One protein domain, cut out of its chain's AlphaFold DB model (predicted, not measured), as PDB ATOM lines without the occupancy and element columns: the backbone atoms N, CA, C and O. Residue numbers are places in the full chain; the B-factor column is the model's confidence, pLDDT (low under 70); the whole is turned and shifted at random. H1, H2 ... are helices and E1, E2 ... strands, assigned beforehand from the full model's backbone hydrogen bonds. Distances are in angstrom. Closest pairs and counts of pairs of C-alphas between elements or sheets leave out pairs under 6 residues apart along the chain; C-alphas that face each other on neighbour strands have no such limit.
ATOM      1  N   HIS A   4     -13.221  57.343 149.478       50.31
ATOM      2  CA  HIS A   4     -12.765  57.401 150.876       50.31
ATOM      3  C   HIS A   4     -13.369  56.318 151.782       50.31
ATOM      4  O   HIS A   4     -12.788  56.000 152.814       50.31
ATOM      5  N   LEU A   5     -14.501  55.718 151.393       49.69
ATOM      6  CA  LEU A   5     -15.153  54.678 152.196       49.69
ATOM      7  C   LEU A   5     -14.359  53.359 152.169       49.69
ATOM      8  O   LEU A   5     -14.226  52.698 153.193       49.69
ATOM      9  N   GLY A   6     -13.773  53.010 151.015       46.84
ATOM     10  CA  GLY A   6     -12.957  51.801 150.858       46.84
ATOM     11  C   GLY A   6     -11.630  51.867 151.619       46.84
ATOM     12  O   GLY A   6     -11.214  50.878 152.212       46.84
ATOM     13  N   THR A   7     -10.999  53.043 151.675       54.66
ATOM     14  CA  THR A   7      -9.746  53.250 152.421       54.66
ATOM     15  C   THR A   7      -9.968  53.196 153.934       54.66
ATOM     16  O   THR A   7      -9.141  52.641 154.653       54.66
ATOM     17  N   LEU A   8     -11.107  53.708 154.418       50.62
ATOM     18  CA  LEU A   8     -11.512  53.624 155.827       50.62
ATOM     19  C   LEU A   8     -11.860  52.191 156.254       50.62
ATOM     20  O   LEU A   8     -11.480  51.783 157.346       50.62
ATOM     21  N   LEU A   9     -12.510  51.407 155.388       53.47
ATOM     22  CA  LEU A   9     -12.792  49.985 155.635       53.47
ATOM     23  C   LEU A   9     -11.514  49.133 155.677       53.47
ATOM     24  O   LEU A   9     -11.399  48.256 156.530       53.47
ATOM     25  N   GLY A  33       8.158  31.736 176.802       80.38
ATOM     26  CA  GLY A  33       9.237  31.461 175.873       80.38
ATOM     27  C   GLY A  33      10.380  30.681 176.503       80.38
ATOM     28  O   GLY A  33      10.638  30.716 177.704       80.38
ATOM     29  N   GLN A  34      11.101  29.990 175.636       85.38
ATOM     30  CA  GLN A  34      12.314  29.266 175.947       85.38
ATOM     31  C   GLN A  34      13.435  29.789 175.056       85.38
ATOM     32  O   GLN A  34      13.252  29.992 173.852       85.38
ATOM     33  N   ILE A  35      14.605  29.977 175.662       85.88
ATOM     34  CA  ILE A  35      15.845  30.265 174.950       85.88
ATOM     35  C   ILE A  35      16.781  29.083 175.173       85.88
ATOM     36  O   ILE A  35      17.096  28.754 176.316       85.88
ATOM     37  N   ILE A  36      17.216  28.447 174.089       86.06
ATOM     38  CA  ILE A  36      18.194  27.357 174.131       86.06
ATOM     39  C   ILE A  36      19.446  27.809 173.395       86.06
ATOM     40  O   ILE A  36      19.387  28.222 172.238       86.06
ATOM     41  N   LEU A  37      20.580  27.710 174.078       86.25
ATOM     42  CA  LEU A  37      21.898  27.956 173.515       86.25
ATOM     43  C   LEU A  37      22.593  26.609 173.349       86.25
ATOM     44  O   LEU A  37      22.752  25.884 174.328       86.25
ATOM     45  N   ASN A  38      23.023  26.295 172.131       82.31
ATOM     46  CA  ASN A  38      23.847  25.117 171.870       82.31
ATOM     47  C   ASN A  38      25.163  25.547 171.235       82.31
ATOM     48  O   ASN A  38      25.184  26.401 170.349       82.31
ATOM     49  N   ALA A  39      26.241  24.913 171.671       86.75
ATOM     50  CA  ALA A  39      27.532  24.951 171.011       86.75
ATOM     51  C   ALA A  39      27.973  23.505 170.790       86.75
ATOM     52  O   ALA A  39      27.912  22.688 171.711       86.75
ATOM     53  N   GLN A  40      28.381  23.183 169.571       84.06
ATOM     54  CA  GLN A  40      28.770  21.841 169.169       84.06
ATOM     55  C   GLN A  40      30.050  21.909 168.347       84.06
ATOM     56  O   GLN A  40      30.231  22.805 167.531       84.06
ATOM     57  N   ALA A  41      30.932  20.938 168.558       84.94
ATOM     58  CA  ALA A  41      32.021  20.659 167.641       84.94
ATOM     59  C   ALA A  41      31.727  19.327 166.951       84.94
ATOM     60  O   ALA A  41      31.424  18.337 167.621       84.94
ATOM     61  N   SER A  42      31.790  19.302 165.625       78.06
ATOM     62  CA  SER A  42      31.526  18.109 164.825       78.06
ATOM     63  C   SER A  42      32.688  17.825 163.878       78.06
ATOM     64  O   SER A  42      33.427  18.724 163.482       78.06
ATOM     65  N   PHE A  43      32.885  16.554 163.529       81.25
ATOM     66  CA  PHE A  43      33.845  16.139 162.509       81.25
ATOM     67  C   PHE A  43      33.084  15.434 161.392       81.25
ATOM     68  O   PHE A  43      32.372  14.461 161.647       81.25
ATOM     69  N   ALA A  44      33.215  15.930 160.167       76.69
ATOM     70  CA  ALA A  44      32.583  15.349 158.995       76.69
ATOM     71  C   ALA A  44      33.646  14.707 158.108       76.69
ATOM     72  O   ALA A  44      34.521  15.395 157.578       76.69
ATOM     73  N   HIS A  45      33.521  13.396 157.928       77.25
ATOM     74  CA  HIS A  45      34.215  12.676 156.873       77.25
ATOM     75  C   HIS A  45      33.373  12.736 155.596       77.25
ATOM     76  O   HIS A  45      32.170  12.455 155.647       77.25
ATOM     77  N   LYS A  46      33.970  13.120 154.467       70.88
ATOM     78  CA  LYS A  46      33.249  13.266 153.192       70.88
ATOM     79  C   LYS A  46      33.762  12.253 152.190       70.88
ATOM     80  O   LYS A  46      34.909  12.312 151.763       70.88
ATOM     81  N   SER A  47      32.884  11.336 151.803       66.19
ATOM     82  CA  SER A  47      33.159  10.391 150.729       66.19
ATOM     83  C   SER A  47      33.113  11.083 149.370       66.19
ATOM     84  O   SER A  47      32.384  12.062 149.187       66.19
ATOM     85  N   ASP A  48      33.824  10.526 148.394       66.94
ATOM     86  CA  ASP A  48      33.792  11.026 147.025       66.94
ATOM     87  C   ASP A  48      32.368  11.051 146.455       66.94
ATOM     88  O   ASP A  48      31.610  10.084 146.561       66.94
ATOM     89  N   SER A  49      32.002  12.172 145.831       65.12
ATOM     90  CA  SER A  49      30.708  12.296 145.169       65.12
ATOM     91  C   SER A  49      30.729  11.624 143.801       65.12
ATOM     92  O   SER A  49      31.665  11.789 143.016       65.12
ATOM     93  N   ILE A  50      29.636  10.928 143.473       69.81
ATOM     94  CA  ILE A  50      29.366  10.456 142.106       69.81
ATOM     95  C   ILE A  50      29.211  11.625 141.117       69.81
ATOM     96  O   ILE A  50      29.434  11.459 139.919       69.81
ATOM     97  N   TRP A  51      28.855  12.817 141.609       65.44
ATOM     98  CA  TRP A  51      28.817  14.046 140.824       65.44
ATOM     99  C   TRP A  51      30.217  14.641 140.715       65.44
ATOM    100  O   TRP A  51      30.807  15.041 141.717       65.44
ATOM    101  N   ARG A  52      30.729  14.739 139.485       67.25
ATOM    102  CA  ARG A  52      32.037  15.332 139.180       67.25
ATOM    103  C   ARG A  52      31.851  16.509 138.238       67.25
ATOM    104  O   ARG A  52      31.259  16.357 137.172       67.25
ATOM    105  N   ILE A  53      32.381  17.668 138.603       64.56
ATOM    106  CA  ILE A  53      32.299  18.873 137.773       64.56
ATOM    107  C   ILE A  53      33.630  19.025 137.070       64.56
ATOM    108  O   ILE A  53      34.675  19.065 137.714       64.56
ATOM    109  N   ASN A  54      33.595  19.021 135.738       75.44
ATOM    110  CA  ASN A  54      34.795  18.951 134.898       75.44
ATOM    111  C   ASN A  54      35.728  17.780 135.275       75.44
ATOM    112  O   ASN A  54      36.945  17.889 135.183       75.44
ATOM    113  N   GLY A  55      35.160  16.661 135.743       71.56
ATOM    114  CA  GLY A  55      35.926  15.488 136.177       71.56
ATOM    115  C   GLY A  55      36.599  15.614 137.552       71.56
ATOM    116  O   GLY A  55      37.206  14.641 137.998       71.56
ATOM    117  N   ALA A  56      36.462  16.745 138.251       71.62
ATOM    118  CA  ALA A  56      36.952  16.937 139.616       71.62
ATOM    119  C   ALA A  56      35.842  16.687 140.652       71.62
ATOM    120  O   ALA A  56      34.661  16.923 140.382       71.62
ATOM    121  N   ASN A  57      36.221  16.197 141.838       69.62
ATOM    122  CA  ASN A  57      35.288  16.074 142.959       69.62
ATOM    123  C   ASN A  57      34.956  17.490 143.485       69.62
ATOM    124  O   ASN A  57      35.883  18.227 143.825       69.62
ATOM    125  N   PRO A  58      33.673  17.898 143.530       67.19
ATOM    126  CA  PRO A  58      33.280  19.202 144.066       67.19
ATOM    127  C   PRO A  58      33.445  19.325 145.591       67.19
ATOM    128  O   PRO A  58      33.433  20.442 146.111       67.19
ATOM    129  N   TYR A  59      33.611  18.202 146.297       67.69
ATOM    130  CA  TYR A  59      33.862  18.119 147.734       67.69
ATOM    131  C   TYR A  59      35.319  17.733 147.959       67.69
ATOM    132  O   TYR A  59      35.800  16.795 147.332       67.69
ATOM    133  N   THR A  60      36.047  18.438 148.823       61.06
ATOM    134  CA  THR A  60      37.512  18.265 148.843       61.06
ATOM    135  C   THR A  60      38.160  18.109 150.211       61.06
ATOM    136  O   THR A  60      39.370  17.901 150.247       61.06
ATOM    137  N   ALA A  61      37.434  18.123 151.335       65.38
ATOM    138  CA  ALA A  61      38.092  17.882 152.621       65.38
ATOM    139  C   ALA A  61      37.182  17.334 153.724       65.38
ATOM    140  O   ALA A  61      36.115  17.882 154.008       65.38
ATOM    141  N   ASP A  62      37.705  16.325 154.425       77.50
ATOM    142  CA  ASP A  62      37.338  16.046 155.809       77.50
ATOM    143  C   ASP A  62      37.594  17.282 156.655       77.50
ATOM    144  O   ASP A  62      38.681  17.885 156.605       77.50
ATOM    145  N   ASN A  63      36.604  17.654 157.454       76.00
ATOM    146  CA  ASN A  63      36.666  18.901 158.184       76.00
ATOM    147  C   ASN A  63      36.032  18.784 159.560       76.00
ATOM    148  O   ASN A  63      35.101  18.014 159.788       76.00
ATOM    149  N   ALA A  64      36.564  19.587 160.468       82.50
ATOM    150  CA  ALA A  64      35.947  19.846 161.746       82.50
ATOM    151  C   ALA A  64      35.163  21.151 161.650       82.50
ATOM    152  O   ALA A  64      35.572  22.089 160.959       82.50
ATOM    153  N   TYR A  65      34.054  21.207 162.365       81.06
ATOM    154  CA  TYR A  65      33.171  22.351 162.398       81.06
ATOM    155  C   TYR A  65      32.880  22.741 163.833       81.06
ATOM    156  O   TYR A  65      32.692  21.879 164.689       81.06
ATOM    157  N   ASN A  66      32.849  24.046 164.072       84.25
ATOM    158  CA  ASN A  66      32.315  24.623 165.292       84.25
ATOM    159  C   ASN A  66      30.984  25.270 164.953       84.25
ATOM    160  O   ASN A  66      30.934  26.198 164.144       84.25
ATOM    161  N   ASP A  67      29.938  24.778 165.590       82.12
ATOM    162  CA  ASP A  67      28.564  25.176 165.370       82.12
ATOM    163  C   ASP A  67      28.024  25.835 166.638       82.12
ATOM    164  O   ASP A  67      28.221  25.352 167.755       82.12
ATOM    165  N   ILE A  68      27.325  26.947 166.467       83.69
ATOM    166  CA  ILE A  68      26.599  27.636 167.525       83.69
ATOM    167  C   ILE A  68      25.155  27.828 167.079       83.69
ATOM    168  O   ILE A  68      24.882  28.192 165.935       83.69
ATOM    169  N   SER A  69      24.215  27.597 167.990       83.69
ATOM    170  CA  SER A  69      22.802  27.867 167.755       83.69
ATOM    171  C   SER A  69      22.171  28.591 168.923       83.69
ATOM    172  O   SER A  69      22.424  28.253 170.082       83.69
ATOM    173  N   ILE A  70      21.272  29.505 168.595       85.38
ATOM    174  CA  ILE A  70      20.353  30.135 169.530       85.38
ATOM    175  C   ILE A  70      18.949  29.815 169.033       85.38
ATOM    176  O   ILE A  70      18.569  30.284 167.960       85.38
ATOM    177  N   ASN A  71      18.195  29.024 169.790       85.94
ATOM    178  CA  ASN A  71      16.766  28.835 169.568       85.94
ATOM    179  C   ASN A  71      15.996  29.784 170.477       85.94
ATOM    180  O   ASN A  71      16.185  29.763 171.694       85.94
ATOM    181  N   LEU A  72      15.114  30.574 169.884       85.88
ATOM    182  CA  LEU A  72      14.074  31.311 170.574       85.88
ATOM    183  C   LEU A  72      12.728  30.723 170.159       85.88
ATOM    184  O   LEU A  72      12.332  30.834 168.997       85.88
ATOM    185  N   SER A  73      12.003  30.149 171.110       86.94
ATOM    186  CA  SER A  73      10.656  29.631 170.874       86.94
ATOM    187  C   SER A  73       9.680  30.155 171.908       86.94
ATOM    188  O   SER A  73      10.050  30.305 173.067       86.94
ATOM    189  N   SER A  74       8.437  30.397 171.515       86.25
ATOM    190  CA  SER A  74       7.365  30.756 172.442       86.25
ATOM    191  C   SER A  74       6.010  30.357 171.866       86.25
ATOM    192  O   SER A  74       5.861  30.185 170.653       86.25
ATOM    193  N   ALA A  75       5.024  30.227 172.749       86.88
ATOM    194  CA  ALA A  75       3.630  30.043 172.390       86.88
ATOM    195  C   ALA A  75       2.746  30.993 173.205       86.88
ATOM    196  O   ALA A  75       2.978  31.217 174.395       86.88
ATOM    197  N   CYS A  76       1.735  31.566 172.563       82.75
ATOM    198  CA  CYS A  76       0.838  32.532 173.184       82.75
ATOM    199  C   CYS A  76      -0.531  32.539 172.491       82.75
ATOM    200  O   CYS A  76      -0.647  32.207 171.311       82.75
ATOM    201  N   SER A  77      -1.581  32.920 173.217       81.56
ATOM    202  CA  SER A  77      -2.927  33.116 172.673       81.56
ATOM    203  C   SER A  77      -3.195  34.602 172.443       81.56
ATOM    204  O   SER A  77      -3.108  35.402 173.370       81.56
ATOM    205  N   PHE A  78      -3.548  34.973 171.213       74.75
ATOM    206  CA  PHE A  78      -4.083  36.298 170.898       74.75
ATOM    207  C   PHE A  78      -5.490  36.484 171.471       74.75
ATOM    208  O   PHE A  78      -5.833  37.564 171.940       74.75
ATOM    209  N   ILE A  79      -6.293  35.422 171.411       74.75
ATOM    210  CA  ILE A  79      -7.616  35.317 172.022       74.75
ATOM    211  C   ILE A  79      -7.620  33.972 172.739       74.75
ATOM    212  O   ILE A  79      -7.324  32.960 172.097       74.75
ATOM    213  N   GLU A  80      -7.898  33.972 174.043       75.69
ATOM    214  CA  GLU A  80      -7.922  32.756 174.867       75.69
ATOM    215  C   GLU A  80      -8.734  31.652 174.181       75.69
ATOM    216  O   GLU A  80      -9.842  31.898 173.706       75.69
ATOM    217  N   ASP A  81      -8.120  30.473 174.051       69.94
ATOM    218  CA  ASP A  81      -8.649  29.236 173.448       69.94
ATOM    219  C   ASP A  81      -9.171  29.312 171.996       69.94
ATOM    220  O   ASP A  81      -9.497  28.287 171.388       69.94
ATOM    221  N   VAL A  82      -9.173  30.502 171.392       79.25
ATOM    222  CA  VAL A  82      -9.680  30.749 170.039       79.25
ATOM    223  C   VAL A  82      -8.550  30.954 169.047       79.25
ATOM    224  O   VAL A  82      -8.585  30.354 167.981       79.25
ATOM    225  N   LEU A  83      -7.549  31.782 169.351       82.94
ATOM    226  CA  LEU A  83      -6.502  32.129 168.389       82.94
ATOM    227  C   LEU A  83      -5.129  32.113 169.053       82.94
ATOM    228  O   LEU A  83      -4.841  32.947 169.908       82.94
ATOM    229  N   GLY A  84      -4.270  31.190 168.629       85.31
ATOM    230  CA  GLY A  84      -2.926  30.984 169.158       85.31
ATOM    231  C   GLY A  84      -1.821  31.156 168.122       85.31
ATOM    232  O   GLY A  84      -2.015  30.896 166.935       85.31
ATOM    233  N   LEU A  85      -0.647  31.554 168.601       85.94
ATOM    234  CA  LEU A  85       0.620  31.595 167.884       85.94
ATOM    235  C   LEU A  85       1.629  30.684 168.584       85.94
ATOM    236  O   LEU A  85       1.792  30.748 169.798       85.94
ATOM    237  N   ASP A  86       2.346  29.889 167.807       87.81
ATOM    238  CA  ASP A  86       3.473  29.069 168.246       87.81
ATOM    239  C   ASP A  86       4.613  29.261 167.246       87.81
ATOM    240  O   ASP A  86       4.445  29.025 166.046       87.81
ATOM    241  N   PHE A  87       5.762  29.730 167.723       86.50
ATOM    242  CA  PHE A  87       6.917  29.985 166.872       86.50
ATOM    243  C   PHE A  87       8.215  29.427 167.459       86.50
ATOM    244  O   PHE A  87       8.380  29.302 168.672       86.50
ATOM    245  N   SER A  88       9.160  29.129 166.570       85.81
ATOM    246  CA  SER A  88      10.548  28.795 166.886       85.81
ATOM    247  C   SER A  88      11.465  29.369 165.811       85.81
ATOM    248  O   SER A  88      11.288  29.121 164.613       85.81
ATOM    249  N   LEU A  89      12.433  30.164 166.252       84.25
ATOM    250  CA  LEU A  89      13.429  30.828 165.427       84.25
ATOM    251  C   LEU A  89      14.819  30.372 165.858       84.25
ATOM    252  O   LEU A  89      15.175  30.463 167.029       84.25
ATOM    253  N   TYR A  90      15.623  29.962 164.888       81.31
ATOM    254  CA  TYR A  90      17.022  29.629 165.072       81.31
ATOM    255  C   TYR A  90      17.913  30.711 164.477       81.31
ATOM    256  O   TYR A  90      17.769  31.085 163.315       81.31
ATOM    257  N   SER A  91      18.881  31.170 165.260       81.38
ATOM    258  CA  SER A  91      20.091  31.803 164.746       81.38
ATOM    259  C   SER A  91      21.210  30.774 164.788       81.38
ATOM    260  O   SER A  91      21.435  30.148 165.823       81.38
ATOM    261  N   LEU A  92      21.870  30.568 163.658       80.56
ATOM    262  CA  LEU A  92      22.892  29.554 163.444       80.56
ATOM    263  C   LEU A  92      24.190  30.255 163.069       80.56
ATOM    264  O   LEU A  92      24.193  31.130 162.204       80.56
ATOM    265  N   GLY A  93      25.289  29.844 163.679       79.69
ATOM    266  CA  GLY A  93      26.635  30.205 163.266       79.69
ATOM    267  C   GLY A  93      27.447  28.939 163.073       79.69
ATOM    268  O   GLY A  93      27.310  28.003 163.856       79.69
ATOM    269  N   TYR A  94      28.274  28.896 162.038       80.25
ATOM    270  CA  TYR A  94      29.136  27.745 161.806       80.25
ATOM    271  C   TYR A  94      30.470  28.165 161.198       80.25
ATOM    272  O   TYR A  94      30.555  29.094 160.387       80.25
ATOM    273  N   TYR A  95      31.527  27.462 161.588       81.00
ATOM    274  CA  TYR A  95      32.875  27.705 161.097       81.00
ATOM    275  C   TYR A  95      33.602  26.391 160.836       81.00
ATOM    276  O   TYR A  95      33.714  25.551 161.727       81.00
ATOM    277  N   ALA A  96      34.117  26.231 159.618       80.12
ATOM    278  CA  ALA A  96      34.932  25.090 159.223       80.12
ATOM    279  C   ALA A  96      36.407  25.355 159.564       80.12
ATOM    280  O   ALA A  96      36.906  26.445 159.294       80.12
ATOM    281  N   ILE A  97      37.118  24.379 160.136       82.88
ATOM    282  CA  ILE A  97      38.527  24.557 160.532       82.88
ATOM    283  C   ILE A  97      39.449  24.664 159.309       82.88
ATOM    284  O   ILE A  97      40.385  25.463 159.313       82.88
ATOM    285  N   LYS A  98      39.197  23.866 158.269       81.19
ATOM    286  CA  LYS A  98      39.930  23.896 156.992       81.19
ATOM    287  C   LYS A  98      39.120  24.600 155.904       81.19
ATOM    288  O   LYS A  98      37.894  24.681 156.002       81.19
ATOM    289  N   GLU A  99      39.799  25.037 154.845       77.88
ATOM    290  CA  GLU A  99      39.135  25.502 153.624       77.88
ATOM    291  C   GLU A  99      38.205  24.420 153.058       77.88
ATOM    292  O   GLU A  99      38.471  23.219 153.145       77.88
ATOM    293  N   VAL A 100      37.075  24.869 152.521       75.12
ATOM    294  CA  VAL A 100      36.007  24.024 151.980       75.12
ATOM    295  C   VAL A 100      36.018  24.094 150.453       75.12
ATOM    296  O   VAL A 100      36.499  25.068 149.879       75.12
ATOM    297  N   GLY A 101      35.506  23.058 149.786       71.88
ATOM    298  CA  GLY A 101      35.435  23.026 148.322       71.88
ATOM    299  C   GLY A 101      34.485  24.085 147.753       71.88
ATOM    300  O   GLY A 101      33.654  24.640 148.469       71.88
ATOM    301  N   LEU A 102      34.558  24.323 146.440       69.38
ATOM    302  CA  LEU A 102      33.779  25.360 145.740       69.38
ATOM    303  C   LEU A 102      32.256  25.248 145.943       69.38
ATOM    304  O   LEU A 102      31.554  26.248 145.860       69.38
ATOM    305  N   PHE A 103      31.739  24.046 146.207       66.31
ATOM    306  CA  PHE A 103      30.311  23.819 146.467       66.31
ATOM    307  C   PHE A 103      29.873  24.153 147.889       66.31
ATOM    308  O   PHE A 103      28.690  24.344 148.150       66.31
ATOM    309  N   GLU A 104      30.821  24.187 148.813       66.69
ATOM    310  CA  GLU A 104      30.576  24.350 150.242       66.69
ATOM    311  C   GLU A 104      31.061  25.700 150.753       66.69
ATOM    312  O   GLU A 104      30.846  26.039 151.918       66.69
ATOM    313  N   GLN A 105      31.732  26.458 149.884       69.19
ATOM    314  CA  GLN A 105      32.102  27.825 150.154       69.19
ATOM    315  C   GLN A 105      30.827  28.641 150.333       69.19
ATOM    316  O   GLN A 105      30.061  28.883 149.405       69.19
ATOM    317  N   ASP A 106      30.610  29.041 151.575       68.88
ATOM    318  CA  ASP A 106      29.561  29.959 151.957       68.88
ATOM    319  C   ASP A 106      30.221  31.124 152.682       68.88
ATOM    320  O   ASP A 106      30.820  30.967 153.754       68.88
ATOM    321  N   ASP A 107      30.115  32.297 152.071       68.44
ATOM    322  CA  ASP A 107      30.612  33.542 152.643       68.44
ATOM    323  C   ASP A 107      29.732  34.000 153.825       68.44
ATOM    324  O   ASP A 107      30.140  34.841 154.629       68.44
ATOM    325  N   HIS A 108      28.547  33.398 154.000       69.06
ATOM    326  CA  HIS A 108      27.630  33.660 155.105       69.06
ATOM    327  C   HIS A 108      27.824  32.629 156.226       69.06
ATOM    328  O   HIS A 108      27.209  31.562 156.266       69.06
ATOM    329  N   ARG A 109      28.661  32.986 157.204       73.12
ATOM    330  CA  ARG A 109      28.930  32.169 158.406       73.12
ATOM    331  C   ARG A 109      27.810  32.191 159.448       73.12
ATOM    332  O   ARG A 109      27.899  31.486 160.450       73.12
ATOM    333  N   ALA A 110      26.773  32.993 159.217       74.94
ATOM    334  CA  ALA A 110      25.601  33.103 160.070       74.94
ATOM    335  C   ALA A 110      24.319  32.990 159.239       74.94
ATOM    336  O   ALA A 110      24.222  33.563 158.152       74.94
ATOM    337  N   LYS A 111      23.332  32.256 159.752       75.56
ATOM    338  CA  LYS A 111      22.024  32.049 159.116       75.56
ATOM    339  C   LYS A 111      20.914  32.185 160.144       75.56
ATOM    340  O   LYS A 111      21.057  31.746 161.278       75.56
ATOM    341  N   ILE A 112      19.788  32.751 159.725       74.56
ATOM    342  CA  ILE A 112      18.565  32.792 160.526       74.56
ATOM    343  C   ILE A 112      17.539  31.876 159.863       74.56
ATOM    344  O   ILE A 112      17.300  31.969 158.658       74.56
ATOM    345  N   LEU A 113      16.936  30.988 160.647       77.38
ATOM    346  CA  LEU A 113      15.955  30.010 160.204       77.38
ATOM    347  C   LEU A 113      14.690  30.132 161.049       77.38
ATOM    348  O   LEU A 113      14.719  29.954 162.259       77.38
ATOM    349  N   ILE A 114      13.554  30.345 160.394       77.56
ATOM    350  CA  ILE A 114      12.247  30.109 161.011       77.56
ATOM    351  C   ILE A 114      12.036  28.592 161.004       77.56
ATOM    352  O   ILE A 114      11.779  28.031 159.937       77.56
ATOM    353  N   ASP A 115      12.202  27.923 162.143       78.88
ATOM    354  CA  ASP A 115      11.935  26.483 162.257       78.88
ATOM    355  C   ASP A 115      10.430  26.247 162.289       78.88
ATOM    356  O   ASP A 115       9.919  25.489 161.472       78.88
ATOM    357  N   ARG A 116       9.700  26.997 163.115       84.12
ATOM    358  CA  ARG A 116       8.245  26.879 163.220       84.12
ATOM    359  C   ARG A 116       7.578  28.242 163.275       84.12
ATOM    360  O   ARG A 116       8.046  29.147 163.960       84.12
ATOM    361  N   LEU A 117       6.464  28.372 162.569       86.50
ATOM    362  CA  LEU A 117       5.532  29.484 162.695       86.50
ATOM    363  C   LEU A 117       4.129  28.939 162.462       86.50
ATOM    364  O   LEU A 117       3.764  28.656 161.327       86.50
ATOM    365  N   LYS A 118       3.357  28.769 163.524       87.75
ATOM    366  CA  LYS A 118       2.062  28.096 163.510       87.75
ATOM    367  C   LYS A 118       1.011  29.008 164.119       87.75
ATOM    368  O   LYS A 118       1.138  29.419 165.268       87.75
ATOM    369  N   ILE A 119      -0.026  29.299 163.348       87.38
ATOM    370  CA  ILE A 119      -1.233  29.978 163.810       87.38
ATOM    371  C   ILE A 119      -2.308  28.907 163.967       87.38
ATOM    372  O   ILE A 119      -2.579  28.176 163.016       87.38
ATOM    373  N   ASN A 120      -2.897  28.808 165.156       87.00
ATOM    374  CA  ASN A 120      -4.010  27.905 165.441       87.00
ATOM    375  C   ASN A 120      -5.277  28.722 165.694       87.00
ATOM    376  O   ASN A 120      -5.255  29.626 166.524       87.00
ATOM    377  N   TRP A 121      -6.363  28.400 164.999       85.31
ATOM    378  CA  TRP A 121      -7.657  29.051 165.136       85.31
ATOM    379  C   TRP A 121      -8.766  28.022 165.384       85.31
ATOM    380  O   TRP A 121      -9.125  27.250 164.495       85.31
ATOM    381  N   SER A 122      -9.341  28.036 166.582       84.88
ATOM    382  CA  SER A 122     -10.531  27.262 166.945       84.88
ATOM    383  C   SER A 122     -11.788  28.014 166.494       84.88
ATOM    384  O   SER A 122     -12.104  29.072 167.034       84.88
ATOM    385  N   LEU A 123     -12.514  27.490 165.498       78.56
ATOM    386  CA  LEU A 123     -13.806  28.062 165.078       78.56
ATOM    387  C   LEU A 123     -14.971  27.556 165.939       78.56
ATOM    388  O   LEU A 123     -15.985  28.236 166.063       78.56
ATOM    389  N   SER A 124     -14.848  26.349 166.496       78.44
ATOM    390  CA  SER A 124     -15.809  25.745 167.428       78.44
ATOM    391  C   SER A 124     -15.112  24.687 168.284       78.44
ATOM    392  O   SER A 124     -13.986  24.298 167.971       78.44
ATOM    393  N   ASP A 125     -15.812  24.127 169.271       77.94
ATOM    394  CA  ASP A 125     -15.312  23.026 170.115       77.94
ATOM    395  C   ASP A 125     -14.884  21.780 169.317       77.94
ATOM    396  O   ASP A 125     -14.135  20.932 169.807       77.94
ATOM    397  N   SER A 126     -15.360  21.661 168.074       79.19
ATOM    398  CA  SER A 126     -15.126  20.503 167.211       79.19
ATOM    399  C   SER A 126     -14.234  20.779 166.005       79.19
ATOM    400  O   SER A 126     -13.762  19.813 165.415       79.19
ATOM    401  N   ILE A 127     -13.982  22.044 165.638       83.38
ATOM    402  CA  ILE A 127     -13.262  22.415 164.408       83.38
ATOM    403  C   ILE A 127     -12.146  23.408 164.726       83.38
ATOM    404  O   ILE A 127     -12.408  24.516 165.202       83.38
ATOM    405  N   SER A 128     -10.922  23.045 164.347       84.50
ATOM    406  CA  SER A 128      -9.754  23.923 164.416       84.50
ATOM    407  C   SER A 128      -8.984  23.961 163.098       84.50
ATOM    408  O   SER A 128      -8.905  22.973 162.362       84.50
ATOM    409  N   PHE A 129      -8.410  25.127 162.820       84.69
ATOM    410  CA  PHE A 129      -7.579  25.420 161.664       84.69
ATOM    411  C   PHE A 129      -6.161  25.717 162.116       84.69
ATOM    412  O   PHE A 129      -5.939  26.523 163.012       84.69
ATOM    413  N   GLU A 130      -5.197  25.119 161.441       85.44
ATOM    414  CA  GLU A 130      -3.784  25.392 161.628       85.44
ATOM    415  C   GLU A 130      -3.193  25.905 160.317       85.44
ATOM    416  O   GLU A 130      -3.473  25.357 159.248       85.44
ATOM    417  N   GLY A 131      -2.356  26.937 160.381       85.00
ATOM    418  CA  GLY A 131      -1.660  27.457 159.210       85.00
ATOM    419  C   GLY A 131      -0.302  28.058 159.539       85.00
ATOM    420  O   GLY A 131      -0.116  28.673 160.588       85.00
ATOM    421  N   GLY A 132       0.644  27.909 158.614       83.56
ATOM    422  CA  GLY A 132       1.937  28.583 158.663       83.56
ATOM    423  C   GLY A 132       3.091  27.705 158.191       83.56
ATOM    424  O   GLY A 132       2.924  26.866 157.304       83.56
ATOM    425  N   LYS A 133       4.279  27.930 158.755       82.38
ATOM    426  CA  LYS A 133       5.468  27.110 158.534       82.38
ATOM    427  C   LYS A 133       5.513  26.001 159.589       82.38
ATOM    428  O   LYS A 133       5.916  26.236 160.729       82.38
ATOM    429  N   ILE A 134       5.050  24.816 159.211       74.81
ATOM    430  CA  ILE A 134       4.753  23.705 160.122       74.81
ATOM    431  C   ILE A 134       5.677  22.512 159.872       74.81
ATOM    432  O   ILE A 134       6.144  22.283 158.753       74.81
ATOM    433  N   ASN A 135       5.929  21.745 160.933       70.31
ATOM    434  CA  ASN A 135       6.636  20.469 160.855       70.31
ATOM    435  C   ASN A 135       5.629  19.367 160.498       70.31
ATOM    436  O   ASN A 135       4.452  19.451 160.846       70.31
ATOM    437  N   SER A 136       6.055  18.337 159.767       62.00
ATOM    438  CA  SER A 136       5.159  17.221 159.438       62.00
ATOM    439  C   SER A 136       4.912  16.357 160.670       62.00
ATOM    440  O   SER A 136       5.869  15.791 161.199       62.00
ATOM    441  N   PHE A 137       3.651  16.196 161.069       59.22
ATOM    442  CA  PHE A 137       3.256  15.240 162.102       59.22
ATOM    443  C   PHE A 137       2.555  14.031 161.467       59.22
ATOM    444  O   PHE A 137       1.778  14.196 160.522       59.22
ATOM    445  N   PRO A 138       2.799  12.806 161.957       46.50
ATOM    446  CA  PRO A 138       2.043  11.636 161.521       46.50
ATOM    447  C   PRO A 138       0.538  11.818 161.792       46.50
ATOM    448  O   PRO A 138       0.155  12.196 162.895       46.50
ATOM    449  N   GLY A 139      -0.314  11.520 160.804       47.91
ATOM    450  CA  GLY A 139      -1.777  11.466 160.974       47.91
ATOM    451  C   GLY A 139      -2.575  12.707 160.546       47.91
ATOM    452  O   GLY A 139      -3.801  12.649 160.573       47.91
ATOM    453  N   ALA A 140      -1.932  13.792 160.105       54.53
ATOM    454  CA  ALA A 140      -2.619  14.975 159.578       54.53
ATOM    455  C   ALA A 140      -2.555  15.051 158.038       54.53
ATOM    456  O   ALA A 140      -1.534  14.747 157.417       54.53
ATOM    457  N   PHE A 141      -3.656  15.475 157.407       55.72
ATOM    458  CA  PHE A 141      -3.671  15.813 155.983       55.72
ATOM    459  C   PHE A 141      -3.052  17.198 155.795       55.72
ATOM    460  O   PHE A 141      -3.599  18.196 156.256       55.72
ATOM    461  N   HIS A 142      -1.910  17.256 155.113       60.78
ATOM    462  CA  HIS A 142      -1.163  18.491 154.910       60.78
ATOM    463  C   HIS A 142      -1.134  18.886 153.434       60.78
ATOM    464  O   HIS A 142      -0.676  18.121 152.583       60.78
ATOM    465  N   LEU A 143      -1.555  20.114 153.136       60.44
ATOM    466  CA  LEU A 143      -1.349  20.723 151.824       60.44
ATOM    467  C   LEU A 143       0.047  21.354 151.792       60.44
ATOM    468  O   LEU A 143       0.284  22.377 152.432       60.44
ATOM    469  N   LYS A 144       0.986  20.721 151.078       62.91
ATOM    470  CA  LYS A 144       2.359  21.220 150.908       62.91
ATOM    471  C   LYS A 144       2.465  22.060 149.641       62.91
ATOM    472  O   LYS A 144       2.014  21.635 148.578       62.91
ATOM    473  N   SER A 145       3.106  23.224 149.728       59.19
ATOM    474  CA  SER A 145       3.403  24.012 148.529       59.19
ATOM    475  C   SER A 145       4.408  23.278 147.614       59.19
ATOM    476  O   SER A 145       5.349  22.661 148.124       59.19
ATOM    477  N   PRO A 146       4.288  23.369 146.275       54.09
ATOM    478  CA  PRO A 146       5.262  22.777 145.350       54.09
ATOM    479  C   PRO A 146       6.702  23.279 145.553       54.09
ATOM    480  O   PRO A 146       7.651  22.519 145.381       54.09
ATOM    481  N   ALA A 147       6.882  24.532 145.987       54.88
ATOM    482  CA  ALA A 147       8.199  25.092 146.302       54.88
ATOM    483  C   ALA A 147       8.890  24.359 147.467       54.88
ATOM    484  O   ALA A 147      10.112  24.225 147.473       54.88
ATOM    485  N   SER A 148       8.115  23.821 148.415       55.50
ATOM    486  CA  SER A 148       8.647  23.036 149.535       55.50
ATOM    487  C   SER A 148       9.240  21.694 149.093       55.50
ATOM    488  O   SER A 148      10.117  21.172 149.771       55.50
ATOM    489  N   LEU A 149       8.816  21.153 147.945       51.16
ATOM    490  CA  LEU A 149       9.413  19.940 147.376       51.16
ATOM    491  C   LEU A 149      10.807  20.224 146.801       51.16
ATOM    492  O   LEU A 149      11.701  19.395 146.929       51.16
ATOM    493  N   LEU A 150      11.021  21.409 146.219       45.50
ATOM    494  CA  LEU A 150      12.311  21.808 145.643       45.50
ATOM    495  C   LEU A 150      13.374  22.070 146.719       45.50
ATOM    496  O   LEU A 150      14.542  21.736 146.526       45.50
ATOM    497  N   THR A 151      12.978  22.605 147.878       43.47
ATOM    498  CA  THR A 151      13.896  22.852 149.000       43.47
ATOM    499  C   THR A 151      14.424  21.574 149.656       43.47
ATOM    500  O   THR A 151      15.553  21.579 150.137       43.47
ATOM    501  N   SER A 152      13.665  20.472 149.625       42.12
ATOM    502  CA  SER A 152      14.101  19.174 150.166       42.12
ATOM    503  C   SER A 152      15.138  18.472 149.280       42.12
ATOM    504  O   SER A 152      16.023  17.788 149.787       42.12
ATOM    505  N   TYR A 153      15.091  18.679 147.957       37.09
ATOM    506  CA  TYR A 153      16.116  18.166 147.033       37.09
ATOM    507  C   TYR A 153      17.430  18.960 147.112       37.09
ATOM    508  O   TYR A 153      18.501  18.409 146.867       37.09
ATOM    509  N   TYR A 154      17.369  20.228 147.528       34.84
ATOM    510  CA  TYR A 154      18.534  21.101 147.732       34.84
ATOM    511  C   TYR A 154      19.247  20.887 149.086       34.84
ATOM    512  O   TYR A 154      20.080  21.698 149.498       34.84
ATOM    513  N   ALA A 155      18.964  19.776 149.778       39.53
ATOM    514  CA  ALA A 155      19.560  19.408 151.066       39.53
ATOM    515  C   ALA A 155      21.090  19.193 151.033       39.53
ATOM    516  O   ALA A 155      21.705  19.082 152.094       39.53
ATOM    517  N   GLY A 156      21.715  19.183 149.849       36.94
ATOM    518  CA  GLY A 156      23.173  19.127 149.678       36.94
ATOM    519  C   GLY A 156      23.929  20.382 150.142       36.94
ATOM    520  O   GLY A 156      25.141  20.320 150.302       36.94
ATOM    521  N   PHE A 157      23.228  21.493 150.398       43.56
ATOM    522  CA  PHE A 157      23.805  22.767 150.859       43.56
ATOM    523  C   PHE A 157      23.516  23.072 152.334       43.56
ATOM    524  O   PHE A 157      23.529  24.234 152.746       43.56
ATOM    525  N   LYS A 158      23.189  22.063 153.150       52.75
ATOM    526  CA  LYS A 158      22.975  22.292 154.583       52.75
ATOM    527  C   LYS A 158      24.327  22.361 155.296       52.75
ATOM    528  O   LYS A 158      24.978  21.321 155.407       52.75
ATOM    529  N   PRO A 159      24.758  23.543 155.782       49.16
ATOM    530  CA  PRO A 159      25.869  23.586 156.714       49.16
ATOM    531  C   PRO A 159      25.470  22.755 157.934       49.16
ATOM    532  O   PRO A 159      24.328  22.850 158.384       49.16
ATOM    533  N   THR A 160      26.373  21.856 158.324       56.12
ATOM    534  CA  THR A 160      26.460  21.166 159.620       56.12
ATOM    535  C   THR A 160      25.151  21.037 160.404       56.12
ATOM    536  O   THR A 160      24.596  21.986 160.960       56.12
ATOM    537  N   ARG A 161      24.625  19.808 160.465       65.31
ATOM    538  CA  ARG A 161      23.450  19.510 161.290       65.31
ATOM    539  C   ARG A 161      23.821  19.739 162.752       65.31
ATOM    540  O   ARG A 161      24.645  19.007 163.284       65.31
ATOM    541  N   ILE A 162      23.200  20.735 163.372       67.75
ATOM    542  CA  ILE A 162      23.275  20.932 164.817       67.75
ATOM    543  C   ILE A 162      22.358  19.898 165.443       67.75
ATOM    544  O   ILE A 162      21.176  19.835 165.099       67.75
ATOM    545  N   TYR A 163      22.911  19.083 166.330       70.31
ATOM    546  CA  TYR A 163      22.136  18.097 167.071       70.31
ATOM    547  C   TYR A 163      21.756  18.621 168.453       70.31
ATOM    548  O   TYR A 163      22.517  19.362 169.079       70.31
ATOM    549  N   ASP A 164      20.574  18.236 168.916       66.56
ATOM    550  CA  ASP A 164      20.142  18.456 170.289       66.56
ATOM    551  C   ASP A 164      20.906  17.518 171.258       66.56
ATOM    552  O   ASP A 164      21.643  16.622 170.826       66.56
ATOM    553  N   PRO A 165      20.752  17.677 172.585       66.25
ATOM    554  CA  PRO A 165      21.399  16.792 173.556       66.25
ATOM    555  C   PRO A 165      21.004  15.309 173.452       66.25
ATOM    556  O   PRO A 165      21.691  14.461 174.020       66.25
ATOM    557  N   LYS A 166      19.909  14.981 172.755       75.12
ATOM    558  CA  LYS A 166      19.460  13.608 172.482       75.12
ATOM    559  C   LYS A 166      20.024  13.058 171.167       75.12
ATOM    560  O   LYS A 166      19.703  11.927 170.811       75.12
ATOM    561  N   LEU A 167      20.895  13.812 170.491       67.94
ATOM    562  CA  LEU A 167      21.474  13.500 169.181       67.94
ATOM    563  C   LEU A 167      20.443  13.463 168.042       67.94
ATOM    564  O   LEU A 167      20.691  12.878 166.987       67.94
ATOM    565  N   GLU A 168      19.304  14.125 168.223       69.19
ATOM    566  CA  GLU A 168      18.337  14.382 167.161       69.19
ATOM    567  C   GLU A 168      18.675  15.704 166.461       69.19
ATOM    568  O   GLU A 168      19.327  16.578 167.028       69.19
ATOM    569  N   SER A 169      18.281  15.865 165.195       67.94
ATOM    570  CA  SER A 169      18.489  17.134 164.485       67.94
ATOM    571  C   SER A 169      17.753  18.245 165.234       67.94
ATOM    572  O   SER A 169      16.536  18.171 165.383       67.94
ATOM    573  N   ALA A 170      18.470  19.280 165.681       65.31
ATOM    574  CA  ALA A 170      17.909  20.354 166.505       65.31
ATOM    575  C   ALA A 170      16.800  21.139 165.784       65.31
ATOM    576  O   ALA A 170      15.935  21.739 166.417       65.31
ATOM    577  N   TYR A 171      16.819  21.123 164.452       67.12
ATOM    578  CA  TYR A 171      15.761  21.654 163.603       67.12
ATOM    579  C   TYR A 171      15.384  20.637 162.525       67.12
ATOM    580  O   TYR A 171      16.195  19.789 162.129       67.12
ATOM    581  N   SER A 172      14.156  20.728 162.022       64.56
ATOM    582  CA  SER A 172      13.654  19.845 160.965       64.56
ATOM    583  C   SER A 172      13.232  20.652 159.737       64.56
ATOM    584  O   SER A 172      13.145  21.877 159.778       64.56
ATOM    585  N   GLU A 173      13.027  19.991 158.596       65.94
ATOM    586  CA  GLU A 173      12.475  20.692 157.434       65.94
ATOM    587  C   GLU A 173      11.008  21.046 157.674       65.94
ATOM    588  O   GLU A 173      10.125  20.192 157.591       65.94
ATOM    589  N   SER A 174      10.760  22.327 157.923       68.31
ATOM    590  CA  SER A 174       9.420  22.887 157.956       68.31
ATOM    591  C   SER A 174       8.986  23.389 156.587       68.31
ATOM    592  O   SER A 174       9.782  23.892 155.785       68.31
ATOM    593  N   TYR A 175       7.693  23.269 156.314       72.94
ATOM    594  CA  TYR A 175       7.092  23.672 155.049       72.94
ATOM    595  C   TYR A 175       5.911  24.600 155.295       72.94
ATOM    596  O   TYR A 175       5.296  24.590 156.358       72.94
ATOM    597  N   TRP A 176       5.587  25.401 154.285       78.75
ATOM    598  CA  TRP A 176       4.369  26.197 154.303       78.75
ATOM    599  C   TRP A 176       3.175  25.302 154.003       78.75
ATOM    600  O   TRP A 176       3.140  24.635 152.962       78.75
ATOM    601  N   GLY A 177       2.212  25.292 154.915       78.69
ATOM    602  CA  GLY A 177       1.006  24.496 154.787       78.69
ATOM    603  C   GLY A 177      -0.044  24.861 155.826       78.69
ATOM    604  O   GLY A 177       0.113  25.798 156.609       78.69
ATOM    605  N   GLY A 178      -1.126  24.098 155.810       81.56
ATOM    606  CA  GLY A 178      -2.179  24.187 156.806       81.56
ATOM    607  C   GLY A 178      -2.858  22.845 157.007       81.56
ATOM    608  O   GLY A 178      -2.715  21.933 156.183       81.56
ATOM    609  N   ALA A 179      -3.572  22.737 158.118       81.19
ATOM    610  CA  ALA A 179      -4.355  21.574 158.486       81.19
ATOM    611  C   ALA A 179      -5.725  22.017 159.006       81.19
ATOM    612  O   ALA A 179      -5.875  23.083 159.601       81.19
ATOM    613  N   VAL A 180      -6.722  21.171 158.776       80.94
ATOM    614  CA  VAL A 180      -8.042  21.288 159.388       80.94
ATOM    615  C   VAL A 180      -8.257  20.015 160.174       80.94
ATOM    616  O   VAL A 180      -8.103  18.921 159.627       80.94
ATOM    617  N   SER A 181      -8.589  20.148 161.448       81.88
ATOM    618  CA  SER A 181      -8.891  19.005 162.300       81.88
ATOM    619  C   SER A 181     -10.301  19.109 162.842       81.88
ATOM    620  O   SER A 181     -10.735  20.173 163.286       81.88
ATOM    621  N   GLN A 182     -10.986  17.968 162.824       79.94
ATOM    622  CA  GLN A 182     -12.287  17.790 163.439       79.94
ATOM    623  C   GLN A 182     -12.167  16.752 164.556       79.94
ATOM    624  O   GLN A 182     -11.720  15.631 164.302       79.94
ATOM    625  N   ARG A 183     -12.541  17.098 165.793       62.28
ATOM    626  CA  ARG A 183     -12.671  16.092 166.860       62.28
ATOM    627  C   ARG A 183     -13.981  15.338 166.649       62.28
ATOM    628  O   ARG A 183     -15.048  15.942 166.684       62.28
TER     629      ARG A 183
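This is residues 4 to 9 and 33 to 183 of the 185 residues of the protein "Uncharacterized function" of Klebsiella aerogenes (UniProt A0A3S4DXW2). One long antiparallel sheet of six strands, E1 to E6 in order, twists and curls into an open trough, with residues 154 to 174 looping over one face and H2 beside the E6 edge. H1, a small separate piece, sticks out far from this wall. The 157 printed residues run H1 E1 E2 E3 E4 E5 H2 E6; the class is mostly strand. The whole is loose, radius of gyration of the C-alphas 20.3 A, spanning 62 by 44 by 34 A.

Start at E1, residues 34 to 44, an edge strand that bends by 52 degrees at residue 41. Its hairpin partner E2, residues 63 to 79, has N 36 and O 71 at 2.9 A. The next hairpins add E3, residues 83 to 96 (N 68 and O 93, 2.8 A), E4, residues 110 to 124 (N 86 and O 118, 2.9 A), and E5, residues 127 to 134 (N 119 and O 131, 2.8 A). E1 to E5 form a meander, each strand the antiparallel neighbour of the one before. The other edge, E6, residues 175 to 182, has N 179 and O 130 at 2.9 A from E5. The sheet is twisted. H2, residues 146 to 153, only grazes it; its closest C-alphas to E6 are those of Ser 148 and Tyr 175, 5.8 A apart. H1, residues 4 to 9, is not on the sheet. In H1 every O i to N i+4 pair is within hydrogen-bond range; in H2 1 of 4 is, beside 3 of 5 O i to N i+3 pairs.

Find C-alpha 34 at (12.314, 29.266, 175.947), where E1 begins its 29.9 A. E2 spans 49.2 A, E3 43.0 A, E4 42.7 A. E6 ends at C-alpha 182, (-12.287, 17.790, 163.439).

Look for the cut after residue 9: residues 10 to 32 are not printed, and C-alphas 9 and 33 are 35.2 A apart. Long links are E1 to E2, E3 to E4, E5 to H2 and H2 to E6. Mean pLDDT of the printed part is 72.0, with 64 residues under 70, among them 136 to 162.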